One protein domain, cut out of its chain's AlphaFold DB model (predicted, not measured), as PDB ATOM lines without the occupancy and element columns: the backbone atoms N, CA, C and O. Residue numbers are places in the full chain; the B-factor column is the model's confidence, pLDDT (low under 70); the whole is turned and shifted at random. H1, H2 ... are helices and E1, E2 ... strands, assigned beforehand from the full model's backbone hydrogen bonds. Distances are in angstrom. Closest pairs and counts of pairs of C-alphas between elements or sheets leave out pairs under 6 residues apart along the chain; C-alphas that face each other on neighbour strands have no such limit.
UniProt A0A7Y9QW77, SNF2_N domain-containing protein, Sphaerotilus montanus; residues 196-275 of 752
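AT A GLANCE: This is residues 196 to 275 of the 752 residues of the protein "SNF2_N domain-containing protein" of Sphaerotilus montanus (UniProt A0A7Y9QW77). A three-stranded sheet has H2 along one face and H3 rising from that same face, two layers, while H1 packs on H2 and only grazes the sheet. The printed part has 80 residues, in order E1 E2 H1 H2 E3 H3; the sheet, E2 E1 E3, is mixed, as is the class, helices and strands. It is compact, radius of gyration of the C-alphas 12.2 A, spanning 35 by 24 by 17 A.

HOW THE PARTS SIT: Start at E1, residues 197 to 203; its hairpin partner E2, residues 209 to 213, is antiparallel, with N 201 and O 211 3.0 A apart. E3, residues 257 to 260, is parallel to E1, with N 198 and O 257 2.9 A apart. H1, residues 220 to 226, and H2, residues 242 to 253, form a helical hairpin; they touch, closest at C-alphas Ala 225 and Leu 247, 6.3 A. H3, residues 262 to 275, comes closest to E1 at C-alphas Val 264 and Leu 202, 5.7 A. Each helix has every O i to N i+4 pair within hydrogen-bond range.

IN THESE COORDINATES: Find C-alpha 197 at (41.454, 50.613, -11.110), where E1 begins its 18.4 A; H3 runs 20.4 A to C-alpha 275 at (35.228, 20.155, -7.503).

THE WHOLE: The printed part has no cut. The link from H1 to H2 is long. Residues 204 to 208 and 230 to 242 have pLDDT under 70.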
ATOM      1  N   PRO A 196      42.576  54.186 -13.051       84.25
ATOM      2  CA  PRO A 196      42.597  54.277 -11.584       84.25
ATOM      3  C   PRO A 196      42.085  53.008 -10.870       84.25
ATOM      4  O   PRO A 196      41.879  53.021  -9.659       84.25
ATOM      5  N   HIS A 197      41.845  51.927 -11.611       85.88
ATOM      6  CA  HIS A 197      41.454  50.613 -11.110       85.88
ATOM      7  C   HIS A 197      42.447  49.566 -11.619       85.88
ATOM      8  O   HIS A 197      43.000  49.731 -12.706       85.88
ATOM      9  N   SER A 198      42.661  48.492 -10.860       89.94
ATOM     10  CA  SER A 198      43.269  47.275 -11.416       89.94
ATOM     11  C   SER A 198      42.181  46.393 -12.025       89.94
ATOM     12  O   SER A 198      41.031  46.459 -11.580       89.94
ATOM     13  N   SER A 199      42.528  45.562 -13.006       89.50
ATOM     14  CA  SER A 199      41.592  44.603 -13.603       89.50
ATOM     15  C   SER A 199      42.124  43.169 -13.638       89.50
ATOM     16  O   SER A 199      43.332  42.938 -13.715       89.50
ATOM     17  N   VAL A 200      41.199  42.208 -13.573       87.50
ATOM     18  CA  VAL A 200      41.424  40.791 -13.885       87.50
ATOM     19  C   VAL A 200      40.547  40.430 -15.079       87.50
ATOM     20  O   VAL A 200      39.320  40.476 -14.979       87.50
ATOM     21  N   THR A 201      41.183  40.063 -16.186       84.50
ATOM     22  CA  THR A 201      40.530  39.696 -17.451       84.50
ATOM     23  C   THR A 201      40.846  38.245 -17.804       84.50
ATOM     24  O   THR A 201      41.944  37.772 -17.497       84.50
ATOM     25  N   LEU A 202      39.938  37.535 -18.477       78.75
ATOM     26  CA  LEU A 202      40.215  36.182 -18.973       78.75
ATOM     27  C   LEU A 202      40.858  36.265 -20.366       78.75
ATOM     28  O   LEU A 202      40.242  36.790 -21.292       78.75
ATOM     29  N   LEU A 203      42.091  35.772 -20.523       74.62
ATOM     30  CA  LEU A 203      42.735  35.689 -21.835       74.62
ATOM     31  C   LEU A 203      42.444  34.338 -22.508       74.62
ATOM     32  O   LEU A 203      42.811  33.299 -21.945       74.62
ATOM     33  N   PRO A 204      41.864  34.346 -23.725       64.44
ATOM     34  CA  PRO A 204      41.653  33.136 -24.506       64.44
ATOM     35  C   PRO A 204      42.995  32.514 -24.919       64.44
ATOM     36  O   PRO A 204      43.818  33.155 -25.571       64.44
ATOM     37  N   GLY A 205      43.195  31.236 -24.590       60.47
ATOM     38  CA  GLY A 205      44.326  30.434 -25.061       60.47
ATOM     39  C   GLY A 205      44.072  28.927 -24.949       60.47
ATOM     40  O   GLY A 205      43.009  28.504 -24.502       60.47
ATOM     41  N   VAL A 206      45.078  28.112 -25.309       54.22
ATOM     42  CA  VAL A 206      45.072  26.629 -25.182       54.22
ATOM     43  C   VAL A 206      44.591  26.177 -23.794       54.22
ATOM     44  O   VAL A 206      43.887  25.182 -23.641       54.22
ATOM     45  N   ARG A 207      44.979  26.946 -22.774       61.62
ATOM     46  CA  ARG A 207      44.358  26.988 -21.454       61.62
ATOM     47  C   ARG A 207      43.970  28.442 -21.212       61.62
ATOM     48  O   ARG A 207      44.786  29.323 -21.481       61.62
ATOM     49  N   GLN A 208      42.762  28.679 -20.710       67.62
ATOM     50  CA  GLN A 208      42.329  30.008 -20.272       67.62
ATOM     51  C   GLN A 208      43.269  30.522 -19.173       67.62
ATOM     52  O   GLN A 208      43.613  29.771 -18.254       67.62
ATOM     53  N   GLN A 209      43.701  31.781 -19.269       73.69
ATOM     54  CA  GLN A 209      44.615  32.395 -18.300       73.69
ATOM     55  C   GLN A 209      43.987  33.633 -17.662       73.69
ATOM     56  O   GLN A 209      43.414  34.479 -18.348       73.69
ATOM     57  N   LEU A 210      44.129  33.761 -16.340       79.19
ATOM     58  CA  LEU A 210      43.806  35.002 -15.639       79.19
ATOM     59  C   LEU A 210      44.919  36.011 -15.896       79.19
ATOM     60  O   LEU A 210      46.068  35.783 -15.527       79.19
ATOM     61  N   HIS A 211      44.564  37.134 -16.504       83.19
ATOM     62  CA  HIS A 211      45.487  38.221 -16.775       83.19
ATOM     63  C   HIS A 211      45.213  39.389 -15.835       83.19
ATOM     64  O   HIS A 211      44.104  39.922 -15.774       83.19
ATOM     65  N   TRP A 212      46.245  39.767 -15.088       86.38
ATOM     66  CA  TRP A 212      46.220  40.861 -14.127       86.38
ATOM     67  C   TRP A 212      46.800  42.134 -14.738       86.38
ATOM     68  O   TRP A 212      47.929  42.139 -15.229       86.38
ATOM     69  N   VAL A 213      46.061  43.239 -14.635       86.81
ATOM     70  CA  VAL A 213      46.540  44.570 -15.015       86.81
ATOM     71  C   VAL A 213      46.517  45.482 -13.793       86.81
ATOM     72  O   VAL A 213      45.469  45.972 -13.371       86.81
ATOM     73  N   ALA A 214      47.700  45.746 -13.235       86.12
ATOM     74  CA  ALA A 214      47.876  46.671 -12.121       86.12
ATOM     75  C   ALA A 214      47.588  48.125 -12.539       86.12
ATOM     76  O   ALA A 214      48.331  48.721 -13.331       86.12
ATOM     77  N   GLY A 215      46.533  48.703 -11.964       84.69
ATOM     78  CA  GLY A 215      46.124  50.091 -12.164       84.69
ATOM     79  C   GLY A 215      47.048  51.121 -11.512       84.69
ATOM     80  O   GLY A 215      47.968  50.805 -10.753       84.69
ATOM     81  N   ARG A 216      46.773  52.400 -11.772       82.69
ATOM     82  CA  ARG A 216      47.467  53.520 -11.128       82.69
ATOM     83  C   ARG A 216      47.198  53.503  -9.622       82.69
ATOM     84  O   ARG A 216      46.046  53.518  -9.202       82.69
ATOM     85  N   GLY A 217      48.263  53.510  -8.822       81.12
ATOM     86  CA  GLY A 217      48.165  53.468  -7.360       81.12
ATOM     87  C   GLY A 217      47.859  52.084  -6.776       81.12
ATOM     88  O   GLY A 217      47.491  52.012  -5.607       81.12
ATOM     89  N   CYS A 218      48.013  51.005  -7.555       84.75
ATOM     90  CA  CYS A 218      47.851  49.637  -7.062       84.75
ATOM     91  C   CYS A 218      48.743  49.371  -5.823       84.75
ATOM     92  O   CYS A 218      49.954  49.604  -5.895       84.75
ATOM     93  N   PRO A 219      48.182  48.888  -4.696       87.19
ATOM     94  CA  PRO A 219      48.964  48.490  -3.526       87.19
ATOM     95  C   PRO A 219      49.949  47.347  -3.844       87.19
ATOM     96  O   PRO A 219      49.581  46.415  -4.563       87.19
ATOM     97  N   PRO A 220      51.180  47.354  -3.295       84.69
ATOM     98  CA  PRO A 220      52.195  46.343  -3.612       84.69
ATOM     99  C   PRO A 220      51.849  44.952  -3.065       84.69
ATOM    100  O   PRO A 220      52.261  43.944  -3.628       84.69
ATOM    101  N   ASP A 221      51.066  44.880  -1.990       85.31
ATOM    102  CA  ASP A 221      50.528  43.635  -1.445       85.31
ATOM    103  C   ASP A 221      49.380  43.070  -2.296       85.31
ATOM    104  O   ASP A 221      49.242  41.852  -2.395       85.31
ATOM    105  N   LEU A 222      48.606  43.931  -2.968       85.75
ATOM    106  CA  LEU A 222      47.599  43.510  -3.948       85.75
ATOM    107  C   LEU A 222      48.244  42.980  -5.231       85.75
ATOM    108  O   LEU A 222      47.807  41.961  -5.756       85.75
ATOM    109  N   ASP A 223      49.305  43.639  -5.697       84.38
ATOM    110  CA  ASP A 223      50.092  43.194  -6.849       84.38
ATOM    111  C   ASP A 223      50.809  41.860  -6.568       84.38
ATOM    112  O   ASP A 223      50.780  40.952  -7.395       84.38
ATOM    113  N   ALA A 224      51.361  41.684  -5.361       84.31
ATOM    114  CA  ALA A 224      51.933  40.412  -4.921       84.31
ATOM    115  C   ALA A 224      50.875  39.297  -4.797       84.31
ATOM    116  O   ALA A 224      51.117  38.176  -5.242       84.31
ATOM    117  N   ALA A 225      49.690  39.589  -4.249       82.12
ATOM    118  CA  ALA A 225      48.590  38.623  -4.180       82.12
ATOM    119  C   ALA A 225      48.090  38.203  -5.575       82.12
ATOM    120  O   ALA A 225      47.732  37.042  -5.780       82.12
ATOM    121  N   ALA A 226      48.120  39.112  -6.556       82.56
ATOM    122  CA  ALA A 226      47.750  38.807  -7.934       82.56
ATOM    123  C   ALA A 226      48.690  37.792  -8.613       82.56
ATOM    124  O   ALA A 226      48.242  37.056  -9.487       82.56
ATOM    125  N   GLN A 227      49.951  37.670  -8.179       80.75
ATOM    126  CA  GLN A 227      50.885  36.661  -8.709       80.75
ATOM    127  C   GLN A 227      50.480  35.214  -8.366       80.75
ATOM    128  O   GLN A 227      50.967  34.278  -8.994       80.75
ATOM    129  N   ALA A 228      49.574  35.012  -7.399       74.25
ATOM    130  CA  ALA A 228      49.014  33.699  -7.073       74.25
ATOM    131  C   ALA A 228      47.796  33.311  -7.943       74.25
ATOM    132  O   ALA A 228      47.324  32.173  -7.858       74.25
ATOM    133  N   LEU A 229      47.269  34.226  -8.767       72.81
ATOM    134  CA  LEU A 229      46.156  33.946  -9.680       72.81
ATOM    135  C   LEU A 229      46.597  32.957 -10.767       72.81
ATOM    136  O   LEU A 229      47.667  33.086 -11.349       72.81
ATOM    137  N   GLY A 230      45.757  31.961 -11.056       61.88
ATOM    138  CA  GLY A 230      46.013  30.975 -12.115       61.88
ATOM    139  C   GLY A 230      47.061  29.901 -11.787       61.88
ATOM    140  O   GLY A 230      47.095  28.885 -12.475       61.88
ATOM    141  N   MET A 231      47.852  30.056 -10.722       67.69
ATOM    142  CA  MET A 231      48.784  29.025 -10.247       67.69
ATOM    143  C   MET A 231      48.007  27.892  -9.555       67.69
ATOM    144  O   MET A 231      47.382  28.163  -8.532       67.69
ATOM    145  N   PRO A 232      48.001  26.644 -10.063       63.12
ATOM    146  CA  PRO A 232      47.250  25.551  -9.443       63.12
ATOM    147  C   PRO A 232      47.796  25.200  -8.050       63.12
ATOM    148  O   PRO A 232      48.981  25.364  -7.766       63.12
ATOM    149  N   THR A 233      46.917  24.701  -7.181       64.44
ATOM    150  CA  THR A 233      47.239  24.268  -5.806       64.44
ATOM    151  C   THR A 233      46.568  22.929  -5.507       64.44
ATOM    152  O   THR A 233      45.624  22.561  -6.203       64.44
ATOM    153  N   ASP A 234      46.971  22.225  -4.448       56.69
ATOM    154  CA  ASP A 234      46.367  20.931  -4.081       56.69
ATOM    155  C   ASP A 234      44.844  21.028  -3.831       56.69
ATOM    156  O   ASP A 234      44.088  20.124  -4.176       56.69
ATOM    157  N   ALA A 235      44.369  22.163  -3.302       51.97
ATOM    158  CA  ALA A 235      42.942  22.451  -3.099       51.97
ATOM    159  C   ALA A 235      42.216  22.950  -4.372       51.97
ATOM    160  O   ALA A 235      40.983  23.044  -4.420       51.97
ATOM    161  N   ALA A 236      42.967  23.318  -5.410       57.12
ATOM    162  CA  ALA A 236      42.454  23.918  -6.634       57.12
ATOM    163  C   ALA A 236      43.356  23.542  -7.841       57.12
ATOM    164  O   ALA A 236      44.079  24.394  -8.367       57.12
ATOM    165  N   PRO A 237      43.354  22.260  -8.270       55.22
ATOM    166  CA  PRO A 237      44.384  21.701  -9.163       55.22
ATOM    167  C   PRO A 237      44.286  22.142 -10.631       55.22
ATOM    168  O   PRO A 237      45.228  21.949 -11.395       55.22
ATOM    169  N   LEU A 238      43.159  22.735 -11.037       59.56
ATOM    170  CA  LEU A 238      42.987  23.320 -12.372       59.56
ATOM    171  C   LEU A 238      43.285  24.824 -12.390       59.56
ATOM    172  O   LEU A 238      43.945  25.307 -13.304       59.56
ATOM    173  N   VAL A 239      42.770  25.558 -11.399       65.69
ATOM    174  CA  VAL A 239      42.837  27.022 -11.284       65.69
ATOM    175  C   VAL A 239      42.695  27.383  -9.812       65.69
ATOM    176  O   VAL A 239      41.717  26.966  -9.195       65.69
ATOM    177  N   ASN A 240      43.593  28.202  -9.260       69.69
ATOM    178  CA  ASN A 240      43.423  28.766  -7.921       69.69
ATOM    179  C   ASN A 240      42.375  29.890  -7.910       69.69
ATOM    180  O   ASN A 240      42.669  31.081  -8.004       69.69
ATOM    181  N   ASP A 241      41.123  29.467  -7.788       66.19
ATOM    182  CA  ASP A 241      39.937  30.301  -7.627       66.19
ATOM    183  C   ASP A 241      39.827  30.954  -6.238       66.19
ATOM    184  O   ASP A 241      39.050  31.896  -6.061       66.19
ATOM    185  N   LEU A 242      40.565  30.439  -5.249       69.19
ATOM    186  CA  LEU A 242      40.613  30.972  -3.888       69.19
ATOM    187  C   LEU A 242      41.402  32.289  -3.860       69.19
ATOM    188  O   LEU A 242      40.957  33.252  -3.235       69.19
ATOM    189  N   ALA A 243      42.490  32.383  -4.637       74.12
ATOM    190  CA  ALA A 243      43.285  33.603  -4.778       74.12
ATOM    191  C   ALA A 243      42.458  34.821  -5.226       74.12
ATOM    192  O   ALA A 243      42.709  35.925  -4.751       74.12
ATOM    193  N   LEU A 244      41.433  34.649  -6.074       80.50
ATOM    194  CA  LEU A 244      40.561  35.768  -6.465       80.50
ATOM    195  C   LEU A 244      39.690  36.266  -5.296       80.50
ATOM    196  O   LEU A 244      39.442  37.466  -5.186       80.50
ATOM    197  N   VAL A 245      39.242  35.373  -4.407       81.06
ATOM    198  CA  VAL A 245      38.457  35.757  -3.218       81.06
ATOM    199  C   VAL A 245      39.313  36.605  -2.277       81.06
ATOM    200  O   VAL A 245      38.860  37.653  -1.809       81.06
ATOM    201  N   ASP A 246      40.568  36.204  -2.064       82.12
ATOM    202  CA  ASP A 246      41.529  36.989  -1.289       82.12
ATOM    203  C   ASP A 246      41.922  38.301  -1.982       82.12
ATOM    204  O   ASP A 246      42.006  39.329  -1.312       82.12
ATOM    205  N   LEU A 247      42.062  38.320  -3.311       86.12
ATOM    206  CA  LEU A 247      42.326  39.538  -4.084       86.12
ATOM    207  C   LEU A 247      41.198  40.573  -3.925       86.12
ATOM    208  O   LEU A 247      41.456  41.746  -3.655       86.12
ATOM    209  N   VAL A 248      39.936  40.141  -4.042       86.88
ATOM    210  CA  VAL A 248      38.750  40.996  -3.856       86.88
ATOM    211  C   VAL A 248      38.650  41.499  -2.414       86.88
ATOM    212  O   VAL A 248      38.340  42.673  -2.184       86.88
ATOM    213  N   ARG A 249      38.958  40.642  -1.434       88.19
ATOM    214  CA  ARG A 249      39.026  41.017  -0.017       88.19
ATOM    215  C   ARG A 249      40.100  42.080   0.228       88.19
ATOM    216  O   ARG A 249      39.790  43.128   0.794       88.19
ATOM    217  N   LEU A 250      41.323  41.859  -0.252       87.75
ATOM    218  CA  LEU A 250      42.449  42.770  -0.057       87.75
ATOM    219  C   LEU A 250      42.231  44.114  -0.770       87.75
ATOM    220  O   LEU A 250      42.469  45.169  -0.181       87.75
ATOM    221  N   ALA A 251      41.697  44.109  -1.997       88.94
ATOM    222  CA  ALA A 251      41.336  45.332  -2.716       88.94
ATOM    223  C   ALA A 251      40.336  46.184  -1.911       88.94
ATOM    224  O   ALA A 251      40.525  47.394  -1.756       88.94
ATOM    225  N   ARG A 252      39.322  45.543  -1.308       90.06
ATOM    226  CA  ARG A 252      38.340  46.202  -0.434       90.06
ATOM    227  C   ARG A 252      38.968  46.745   0.854       90.06
ATOM    228  O   ARG A 252      38.665  47.877   1.230       90.06
ATOM    229  N   GLU A 253      39.845  45.984   1.509       90.50
ATOM    230  CA  GLU A 253      40.589  46.423   2.703       90.50
ATOM    231  C   GLU A 253      41.488  47.640   2.405       90.50
ATOM    232  O   GLU A 253      41.558  48.577   3.204       90.50
ATOM    233  N   ARG A 254      42.123  47.672   1.226       88.50
ATOM    234  CA  ARG A 254      42.974  48.780   0.754       88.50
ATOM    235  C   ARG A 254      42.210  49.935   0.099       88.50
ATOM    236  O   ARG A 254      42.826  50.945  -0.227       88.50
ATOM    237  N   ARG A 255      40.885  49.821  -0.061       88.06
ATOM    238  CA  ARG A 255      40.022  50.767  -0.803       88.06
ATOM    239  C   ARG A 255      40.478  51.012  -2.251       88.06
ATOM    240  O   ARG A 255      40.230  52.082  -2.803       88.06
ATOM    241  N   HIS A 256      41.131  50.025  -2.861       88.12
ATOM    242  CA  HIS A 256      41.533  50.068  -4.265       88.12
ATOM    243  C   HIS A 256      40.402  49.541  -5.147       88.12
ATOM    244  O   HIS A 256      39.738  48.566  -4.794       88.12
ATOM    245  N   THR A 257      40.170  50.174  -6.298       89.38
ATOM    246  CA  THR A 257      39.121  49.711  -7.218       89.38
ATOM    247  C   THR A 257      39.643  48.523  -8.018       89.38
ATOM    248  O   THR A 257      40.640  48.641  -8.731       89.38
ATOM    249  N   LEU A 258      38.955  47.391  -7.907       89.75
ATOM    250  CA  LEU A 258      39.222  46.172  -8.662       89.75
ATOM    251  C   LEU A 258      38.039  45.891  -9.592       89.75
ATOM    252  O   LEU A 258      36.904  45.794  -9.126       89.75
ATOM    253  N   GLN A 259      38.310  45.756 -10.886       88.94
ATOM    254  CA  GLN A 259      37.357  45.247 -11.871       88.94
ATOM    255  C   GLN A 259      37.705  43.794 -12.207       88.94
ATOM    256  O   GLN A 259      38.874  43.442 -12.332       88.94
ATOM    257  N   VAL A 260      36.698  42.938 -12.323       87.19
ATOM    258  CA  VAL A 260      36.860  41.533 -12.709       87.19
ATOM    259  C   VAL A 260      35.805  41.254 -13.763       87.19
ATOM    260  O   VAL A 260      34.627  41.505 -13.500       87.19
ATOM    261  N   ASP A 261      36.226  40.777 -14.932       84.69
ATOM    262  CA  ASP A 261      35.313  40.485 -16.039       84.69
ATOM    263  C   ASP A 261      34.303  39.393 -15.657       84.69
ATOM    264  O   ASP A 261      34.624  38.452 -14.930       84.69
ATOM    265  N   GLU A 262      33.082  39.478 -16.186       81.31
ATOM    266  CA  GLU A 262      32.009  38.503 -15.921       81.31
ATOM    267  C   GLU A 262      32.423  37.073 -16.315       81.31
ATOM    268  O   GLU A 262      32.284  36.146 -15.518       81.31
ATOM    269  N   ALA A 263      33.110  36.922 -17.453       77.06
ATOM    270  CA  ALA A 263      33.665  35.647 -17.914       77.06
ATOM    271  C   ALA A 263      34.665  34.999 -16.930       77.06
ATOM    272  O   ALA A 263      34.794  33.775 -16.900       77.06
ATOM    273  N   VAL A 264      35.364  35.787 -16.098       80.56
ATOM    274  CA  VAL A 264      36.227  35.244 -15.031       80.56
ATOM    275  C   VAL A 264      35.374  34.619 -13.926       80.56
ATOM    276  O   VAL A 264      35.732  33.566 -13.400       80.56
ATOM    277  N   TRP A 265      34.242  35.229 -13.574       81.38
ATOM    278  CA  TRP A 265      33.338  34.687 -12.560       81.38
ATOM    279  C   TRP A 265      32.677  33.390 -13.016       81.38
ATOM    280  O   TRP A 265      32.698  32.423 -12.252       81.38
ATOM    281  N   ASP A 266      32.178  33.340 -14.253       78.31
ATOM    282  CA  ASP A 266      31.551  32.141 -14.824       78.31
ATOM    283  C   ASP A 266      32.528  30.961 -14.871       78.31
ATOM    284  O   ASP A 266      32.234  29.869 -14.374       78.31
ATOM    285  N   TRP A 267      33.739  31.195 -15.382       75.69
ATOM    286  CA  TRP A 267      34.783  30.176 -15.481       75.69
ATOM    287  C   TRP A 267      35.205  29.619 -14.109       75.69
ATOM    288  O   TRP A 267      35.382  28.407 -13.939       75.69
ATOM    289  N   LEU A 268      35.314  30.479 -13.089       77.81
ATOM    290  CA  LEU A 268      35.646  30.049 -11.728       77.81
ATOM    291  C   LEU A 268      34.470  29.375 -11.008       77.81
ATOM    292  O   LEU A 268      34.695  28.435 -10.244       77.81
ATOM    293  N   ALA A 269      33.228  29.811 -11.245       79.69
ATOM    294  CA  ALA A 269      32.029  29.151 -10.726       79.69
ATOM    295  C   ALA A 269      31.954  27.707 -11.239       79.69
ATOM    296  O   ALA A 269      31.888  26.767 -10.450       79.69
ATOM    297  N   GLN A 270      32.135  27.511 -12.543       75.94
ATOM    298  CA  GLN A 270      32.198  26.189 -13.163       75.94
ATOM    299  C   GLN A 270      33.306  25.284 -12.582       75.94
ATOM    300  O   GLN A 270      33.086  24.089 -12.359       75.94
ATOM    301  N   ALA A 271      34.495  25.829 -12.294       75.88
ATOM    302  CA  ALA A 271      35.595  25.084 -11.668       75.88
ATOM    303  C   ALA A 271      35.335  24.742 -10.181       75.88
ATOM    304  O   ALA A 271      35.831  23.730  -9.666       75.88
ATOM    305  N   ARG A 272      34.554  25.565  -9.470       79.88
ATOM    306  CA  ARG A 272      34.038  25.273  -8.117       79.88
ATOM    307  C   ARG A 272      32.973  24.187  -8.150       79.88
ATOM    308  O   ARG A 272      33.057  23.252  -7.355       79.88
ATOM    309  N   ASP A 273      32.038  24.264  -9.088       83.62
ATOM    310  CA  ASP A 273      30.980  23.271  -9.258       83.62
ATOM    311  C   ASP A 273      31.562  21.891  -9.557       83.62
ATOM    312  O   ASP A 273      31.176  20.909  -8.925       83.62
ATOM    313  N   MET A 274      32.552  21.810 -10.453       81.81
ATOM    314  CA  MET A 274      33.210  20.546 -10.785       81.81
ATOM    315  C   MET A 274      33.860  19.897  -9.551       81.81
ATOM    316  O   MET A 274      33.600  18.729  -9.267       81.81
ATOM    317  N   ARG A 275      34.642  20.654  -8.765       81.69
ATOM    318  CA  ARG A 275      35.228  20.155  -7.503       81.69
ATOM    319  C   ARG A 275      34.164  19.790  -6.472       81.69
ATOM    320  O   ARG A 275      34.317  18.795  -5.774       81.69
TER     321      ARG A 275